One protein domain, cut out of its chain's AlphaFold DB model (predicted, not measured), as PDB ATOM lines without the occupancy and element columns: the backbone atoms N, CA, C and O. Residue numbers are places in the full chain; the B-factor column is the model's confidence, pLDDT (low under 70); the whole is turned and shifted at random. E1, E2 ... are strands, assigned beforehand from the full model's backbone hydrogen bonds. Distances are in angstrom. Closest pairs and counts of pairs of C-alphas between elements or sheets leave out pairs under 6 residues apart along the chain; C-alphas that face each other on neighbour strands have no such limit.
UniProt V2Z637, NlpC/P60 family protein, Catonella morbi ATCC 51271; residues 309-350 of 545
ATOM      1  N   GLU A 309     -22.025 -27.511  89.554       92.12
ATOM      2  CA  GLU A 309     -21.906 -26.453  90.555       92.12
ATOM      3  C   GLU A 309     -20.652 -25.624  90.284       92.12
ATOM      4  O   GLU A 309     -19.621 -26.165  89.901       92.12
ATOM      5  N   LYS A 310     -20.714 -24.312  90.526       94.06
ATOM      6  CA  LYS A 310     -19.503 -23.489  90.579       94.06
ATOM      7  C   LYS A 310     -18.843 -23.682  91.939       94.06
ATOM      8  O   LYS A 310     -19.472 -23.425  92.966       94.06
ATOM      9  N   ARG A 311     -17.590 -24.133  91.946       91.31
ATOM     10  CA  ARG A 311     -16.752 -24.223  93.150       91.31
ATOM     11  C   ARG A 311     -15.500 -23.375  92.969       91.31
ATOM     12  O   ARG A 311     -15.064 -23.140  91.847       91.31
ATOM     13  N   THR A 312     -14.927 -22.903  94.069       91.12
ATOM     14  CA  THR A 312     -13.652 -22.182  94.064       91.12
ATOM     15  C   THR A 312     -12.519 -23.123  94.448       91.12
ATOM     16  O   THR A 312     -12.674 -24.001  95.300       91.12
ATOM     17  N   LYS A 313     -11.369 -22.962  93.796       89.06
ATOM     18  CA  LYS A 313     -10.096 -23.552  94.224       89.06
ATOM     19  C   LYS A 313      -9.043 -22.458  94.314       89.06
ATOM     20  O   LYS A 313      -9.079 -21.496  93.551       89.06
ATOM     21  N   THR A 314      -8.102 -22.617  95.230       92.12
ATOM     22  CA  THR A 314      -6.950 -21.725  95.340       92.12
ATOM     23  C   THR A 314      -5.902 -22.126  94.306       92.12
ATOM     24  O   THR A 314      -5.466 -23.276  94.274       92.12
ATOM     25  N   GLU A 315      -5.512 -21.189  93.447       92.56
ATOM     26  CA  GLU A 315      -4.395 -21.322  92.517       92.56
ATOM     27  C   GLU A 315      -3.290 -20.343  92.907       92.56
ATOM     28  O   GLU A 315      -3.509 -19.130  92.943       92.56
ATOM     29  N   THR A 316      -2.091 -20.861  93.150       92.25
ATOM     30  CA  THR A 316      -0.901 -20.032  93.334       92.25
ATOM     31  C   THR A 316      -0.431 -19.519  91.975       92.25
ATOM     32  O   THR A 316      -0.238 -20.288  91.029       92.25
ATOM     33  N   ARG A 317      -0.269 -18.201  91.861       91.19
ATOM     34  CA  ARG A 317       0.213 -17.507  90.662       91.19
ATOM     35  C   ARG A 317       1.486 -16.741  90.984       91.19
ATOM     36  O   ARG A 317       1.670 -16.256  92.094       91.19
ATOM     37  N   THR A 318       2.351 -16.601  89.989       89.75
ATOM     38  CA  THR A 318       3.584 -15.815  90.089       89.75
ATOM     39  C   THR A 318       3.383 -14.438  89.474       89.75
ATOM     40  O   THR A 318       2.968 -14.327  88.317       89.75
ATOM     41  N   GLY A 319       3.680 -13.394  90.242       90.31
ATOM     42  CA  GLY A 319       3.760 -12.011  89.781       90.31
ATOM     43  C   GLY A 319       5.205 -11.523  89.746       90.31
ATOM     44  O   GLY A 319       6.092 -12.111  90.365       90.31
ATOM     45  N   GLU A 320       5.438 -10.426  89.035       93.44
ATOM     46  CA  GLU A 320       6.705  -9.697  89.051       93.44
ATOM     47  C   GLU A 320       6.460  -8.295  89.604       93.44
ATOM     48  O   GLU A 320       5.492  -7.627  89.228       93.44
ATOM     49  N   ARG A 321       7.334  -7.836  90.502       89.56
ATOM     50  CA  ARG A 321       7.330  -6.453  90.990       89.56
ATOM     51  C   ARG A 321       8.727  -5.864  90.888       89.56
ATOM     52  O   ARG A 321       9.720  -6.555  91.097       89.56
ATOM     53  N   TRP A 322       8.795  -4.574  90.593       91.12
ATOM     54  CA  TRP A 322      10.051  -3.840  90.633       91.12
ATOM     55  C   TRP A 322      10.322  -3.366  92.065       91.12
ATOM     56  O   TRP A 322       9.438  -2.785  92.703       91.12
ATOM     57  N   VAL A 323      11.524  -3.631  92.567       89.44
ATOM     58  CA  VAL A 323      11.973  -3.256  93.912       89.44
ATOM     59  C   VAL A 323      13.132  -2.274  93.777       89.44
ATOM     60  O   VAL A 323      14.119  -2.558  93.101       89.44
ATOM     61  N   SER A 324      12.992  -1.106  94.408       87.56
ATOM     62  CA  SER A 324      14.025  -0.066  94.422       87.56
ATOM     63  C   SER A 324      15.160  -0.465  95.361       87.56
ATOM     64  O   SER A 324      14.919  -0.687  96.548       87.56
ATOM     65  N   ASP A 325      16.390  -0.481  94.852       87.94
ATOM     66  CA  ASP A 325      17.618  -0.649  95.646       87.94
ATOM     67  C   ASP A 325      18.181   0.705  96.124       87.94
ATOM     68  O   ASP A 325      19.205   0.768  96.805       87.94
ATOM     69  N   GLY A 326      17.504   1.807  95.776       83.31
ATOM     70  CA  GLY A 326      17.896   3.176  96.094       83.31
ATOM     71  C   GLY A 326      18.387   3.962  94.876       83.31
ATOM     72  O   GLY A 326      18.361   3.499  93.736       83.31
ATOM     73  N   VAL A 327      18.819   5.202  95.115       80.50
ATOM     74  CA  VAL A 327      19.287   6.123  94.070       80.50
ATOM     75  C   VAL A 327      20.811   6.183  94.091       80.50
ATOM     76  O   VAL A 327      21.400   6.609  95.084       80.50
ATOM     77  N   VAL A 328      21.444   5.808  92.979       80.69
ATOM     78  CA  VAL A 328      22.897   5.887  92.772       80.69
ATOM     79  C   VAL A 328      23.160   6.894  91.649       80.69
ATOM     80  O   VAL A 328      22.544   6.822  90.588       80.69
ATOM     81  N   ASP A 329      24.016   7.889  91.898       82.00
ATOM     82  CA  ASP A 329      24.344   8.974  90.953       82.00
ATOM     83  C   ASP A 329      23.124   9.729  90.385       82.00
ATOM     84  O   ASP A 329      23.067  10.099  89.211       82.00
ATOM     85  N   GLY A 330      22.108   9.951  91.224       81.62
ATOM     86  CA  GLY A 330      20.883  10.656  90.834       81.62
ATOM     87  C   GLY A 330      19.948   9.853  89.923       81.62
ATOM     88  O   GLY A 330      18.971  10.416  89.426       81.62
ATOM     89  N   LYS A 331      20.215   8.558  89.709       80.38
ATOM     90  CA  LYS A 331      19.336   7.632  88.986       80.38
ATOM     91  C   LYS A 331      18.826   6.546  89.920       80.38
ATOM     92  O   LYS A 331      19.580   5.984  90.708       80.38
ATOM     93  N   GLU A 332      17.534   6.266  89.831       83.31
ATOM     94  CA  GLU A 332      16.930   5.180  90.588       83.31
ATOM     95  C   GLU A 332      17.420   3.835  90.041       83.31
ATOM     96  O   GLU A 332      17.398   3.595  88.830       83.31
ATOM     97  N   THR A 333      17.913   2.986  90.936       85.31
ATOM     98  CA  THR A 333      18.381   1.633  90.629       85.31
ATOM     99  C   THR A 333      17.488   0.628  91.338       85.31
ATOM    100  O   THR A 333      16.974   0.900  92.419       85.31
ATOM    101  N   GLY A 334      17.274  -0.527  90.722       86.31
ATOM    102  CA  GLY A 334      16.446  -1.579  91.292       86.31
ATOM    103  C   GLY A 334      16.420  -2.808  90.407       86.31
ATOM    104  O   GLY A 334      16.955  -2.802  89.292       86.31
ATOM    105  N   HIS A 335      15.769  -3.852  90.897       89.00
ATOM    106  CA  HIS A 335      15.654  -5.139  90.224       89.00
ATOM    107  C   HIS A 335      14.205  -5.633  90.231       89.00
ATOM    108  O   HIS A 335      13.374  -5.203  91.030       89.00
ATOM    109  N   THR A 336      13.889  -6.536  89.305       90.62
ATOM    110  CA  THR A 336      12.602  -7.234  89.290       90.62
ATOM    111  C   THR A 336      12.697  -8.464  90.181       90.62
ATOM    112  O   THR A 336      13.573  -9.306  89.990       90.62
ATOM    113  N   GLU A 337      11.785  -8.575  91.139       92.19
ATOM    114  CA  GLU A 337      11.627  -9.739  92.007       92.19
ATOM    115  C   GLU A 337      10.331 -10.475  91.628       92.19
ATOM    116  O   GLU A 337       9.284  -9.846  91.432       92.19
ATOM    117  N   SER A 338      10.390 -11.808  91.535       88.00
ATOM    118  CA  SER A 338       9.197 -12.649  91.395       88.00
ATOM    119  C   SER A 338       8.638 -13.005  92.770       88.00
ATOM    120  O   SER A 338       9.393 -13.322  93.686       88.00
ATOM    121  N   TYR A 339       7.317 -12.969  92.911       89.00
ATOM    122  CA  TYR A 339       6.629 -13.371  94.134       89.00
ATOM    123  C   TYR A 339       5.414 -14.244  93.812       89.00
ATOM    124  O   TYR A 339       4.776 -14.087  92.771       89.00
ATOM    125  N   GLU A 340       5.080 -15.154  94.721       91.81
ATOM    126  CA  GLU A 340       3.884 -15.992  94.632       91.81
ATOM    127  C   GLU A 340       2.724 -15.362  95.404       91.81
ATOM    128  O   GLU A 340       2.908 -14.760  96.465       91.81
ATOM    129  N   TYR A 341       1.519 -15.487  94.860       89.19
ATOM    130  CA  TYR A 341       0.287 -15.078  95.517       89.19
ATOM    131  C   TYR A 341      -0.850 -16.034  95.164       89.19
ATOM    132  O   TYR A 341      -0.927 -16.552  94.052       89.19
ATOM    133  N   ASP A 342      -1.751 -16.247  96.116       91.38
ATOM    134  CA  ASP A 342      -2.892 -17.137  95.948       91.38
ATOM    135  C   ASP A 342      -4.098 -16.384  95.378       91.38
ATOM    136  O   ASP A 342      -4.455 -15.295  95.836       91.38
ATOM    137  N   VAL A 343      -4.740 -16.976  94.372       93.06
ATOM    138  CA  VAL A 343      -5.980 -16.477  93.766       93.06
ATOM    139  C   VAL A 343      -7.045 -17.556  93.856       93.06
ATOM    140  O   VAL A 343      -6.804 -18.702  93.492       93.06
ATOM    141  N   GLU A 344      -8.246 -17.196  94.295       90.88
ATOM    142  CA  GLU A 344      -9.397 -18.087  94.170       90.88
ATOM    143  C   GLU A 344      -9.931 -18.053  92.737       90.88
ATOM    144  O   GLU A 344     -10.282 -16.997  92.206       90.88
ATOM    145  N   VAL A 345      -9.977 -19.220  92.103       93.88
ATOM    146  CA  VAL A 345     -10.467 -19.397  90.737       93.88
ATOM    147  C   VAL A 345     -11.701 -20.281  90.773       93.88
ATOM    148  O   VAL A 345     -11.686 -21.376  91.340       93.88
ATOM    149  N   GLU A 346     -12.781 -19.796  90.168       92.00
ATOM    150  CA  GLU A 346     -13.999 -20.575  89.978       92.00
ATOM    151  C   GLU A 346     -13.812 -21.611  88.868       92.00
ATOM    152  O   GLU A 346     -13.274 -21.315  87.799       92.00
ATOM    153  N   TYR A 347     -14.313 -22.819  89.098       90.94
ATOM    154  CA  TYR A 347     -14.378 -23.883  88.105       90.94
ATOM    155  C   TYR A 347     -15.722 -24.614  88.192       90.94
ATOM    156  O   TYR A 347     -16.434 -24.527  89.197       90.94
ATOM    157  N   ASP A 348     -16.093 -25.280  87.100       94.00
ATOM    158  CA  ASP A 348     -17.272 -26.143  87.057       94.00
ATOM    159  C   ASP A 348     -16.946 -27.486  87.712       94.00
ATOM    160  O   ASP A 348     -15.954 -28.118  87.362       94.00
ATOM    161  N   TYR A 349     -17.774 -27.883  88.674       91.44
ATOM    162  CA  TYR A 349     -17.689 -29.150  89.388       91.44
ATOM    163  C   TYR A 349     -18.899 -30.007  89.012       91.44
ATOM    164  O   TYR A 349     -20.047 -29.633  89.287       91.44
ATOM    165  N   HIS A 350     -18.652 -31.134  88.354       90.94
ATOM    166  CA  HIS A 350     -19.673 -31.994  87.768       90.94
ATOM    167  C   HIS A 350     -19.986 -33.178  88.688       90.94
ATOM    168  O   HIS A 350     -19.108 -33.945  89.066       90.94
TER     169      HIS A 350
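AT A GLANCE: This is residues 309 to 350 of the 545 residues of the protein "NlpC/P60 family protein" of Catonella morbi ATCC 51271 (UniProt V2Z637). A single long hairpin of two strands, E1 and E2, runs side by side as a twisted ribbon, with a turn at residues 329 and 330 closing one end and residues 309 and 350 at the other. The printed part has 42 residues with two named strands, E1 then E2, in one antiparallel sheet of order E1 - E2, and no named helix; the class is all strand. The whole is extended, with a radius of gyration of the C-alphas of 18.1 A, and its C-alphas span 60 by 10 by 8 A, a rod.

HOW THE PARTS SIT: Look first at E1, residues 309 to 328, and E2, residues 331 to 350: these antiparallel neighbours form a hairpin, their N-to-C directions 179 degrees apart. Near the open end, N 309 and O 349 are within hydrogen-bond range at 2.9 A. Near the turn, N 328 and O 331 are within range at 2.9 A. Between these places, the C-alphas of Thr 318 and Glu 340 face each other at 4.6 A.

IN THESE COORDINATES: Find C-alpha 309 at (-21.906, -26.453, 90.555); from there E1 runs 55.3 A to C-alpha 328 at (22.897, 5.887, 92.772). E2 runs 55.6 A from C-alpha 331 to C-alpha 350 at (-19.673, -31.994, 87.768).

THE WHOLE: The C-alphas farthest apart are those of Asp 329 and His 350, 60.2 A. The printed part has no cut, and the link from E1 to E2 is tight. The mean pLDDT of the printed part is 89.2, and no printed residue is under 70.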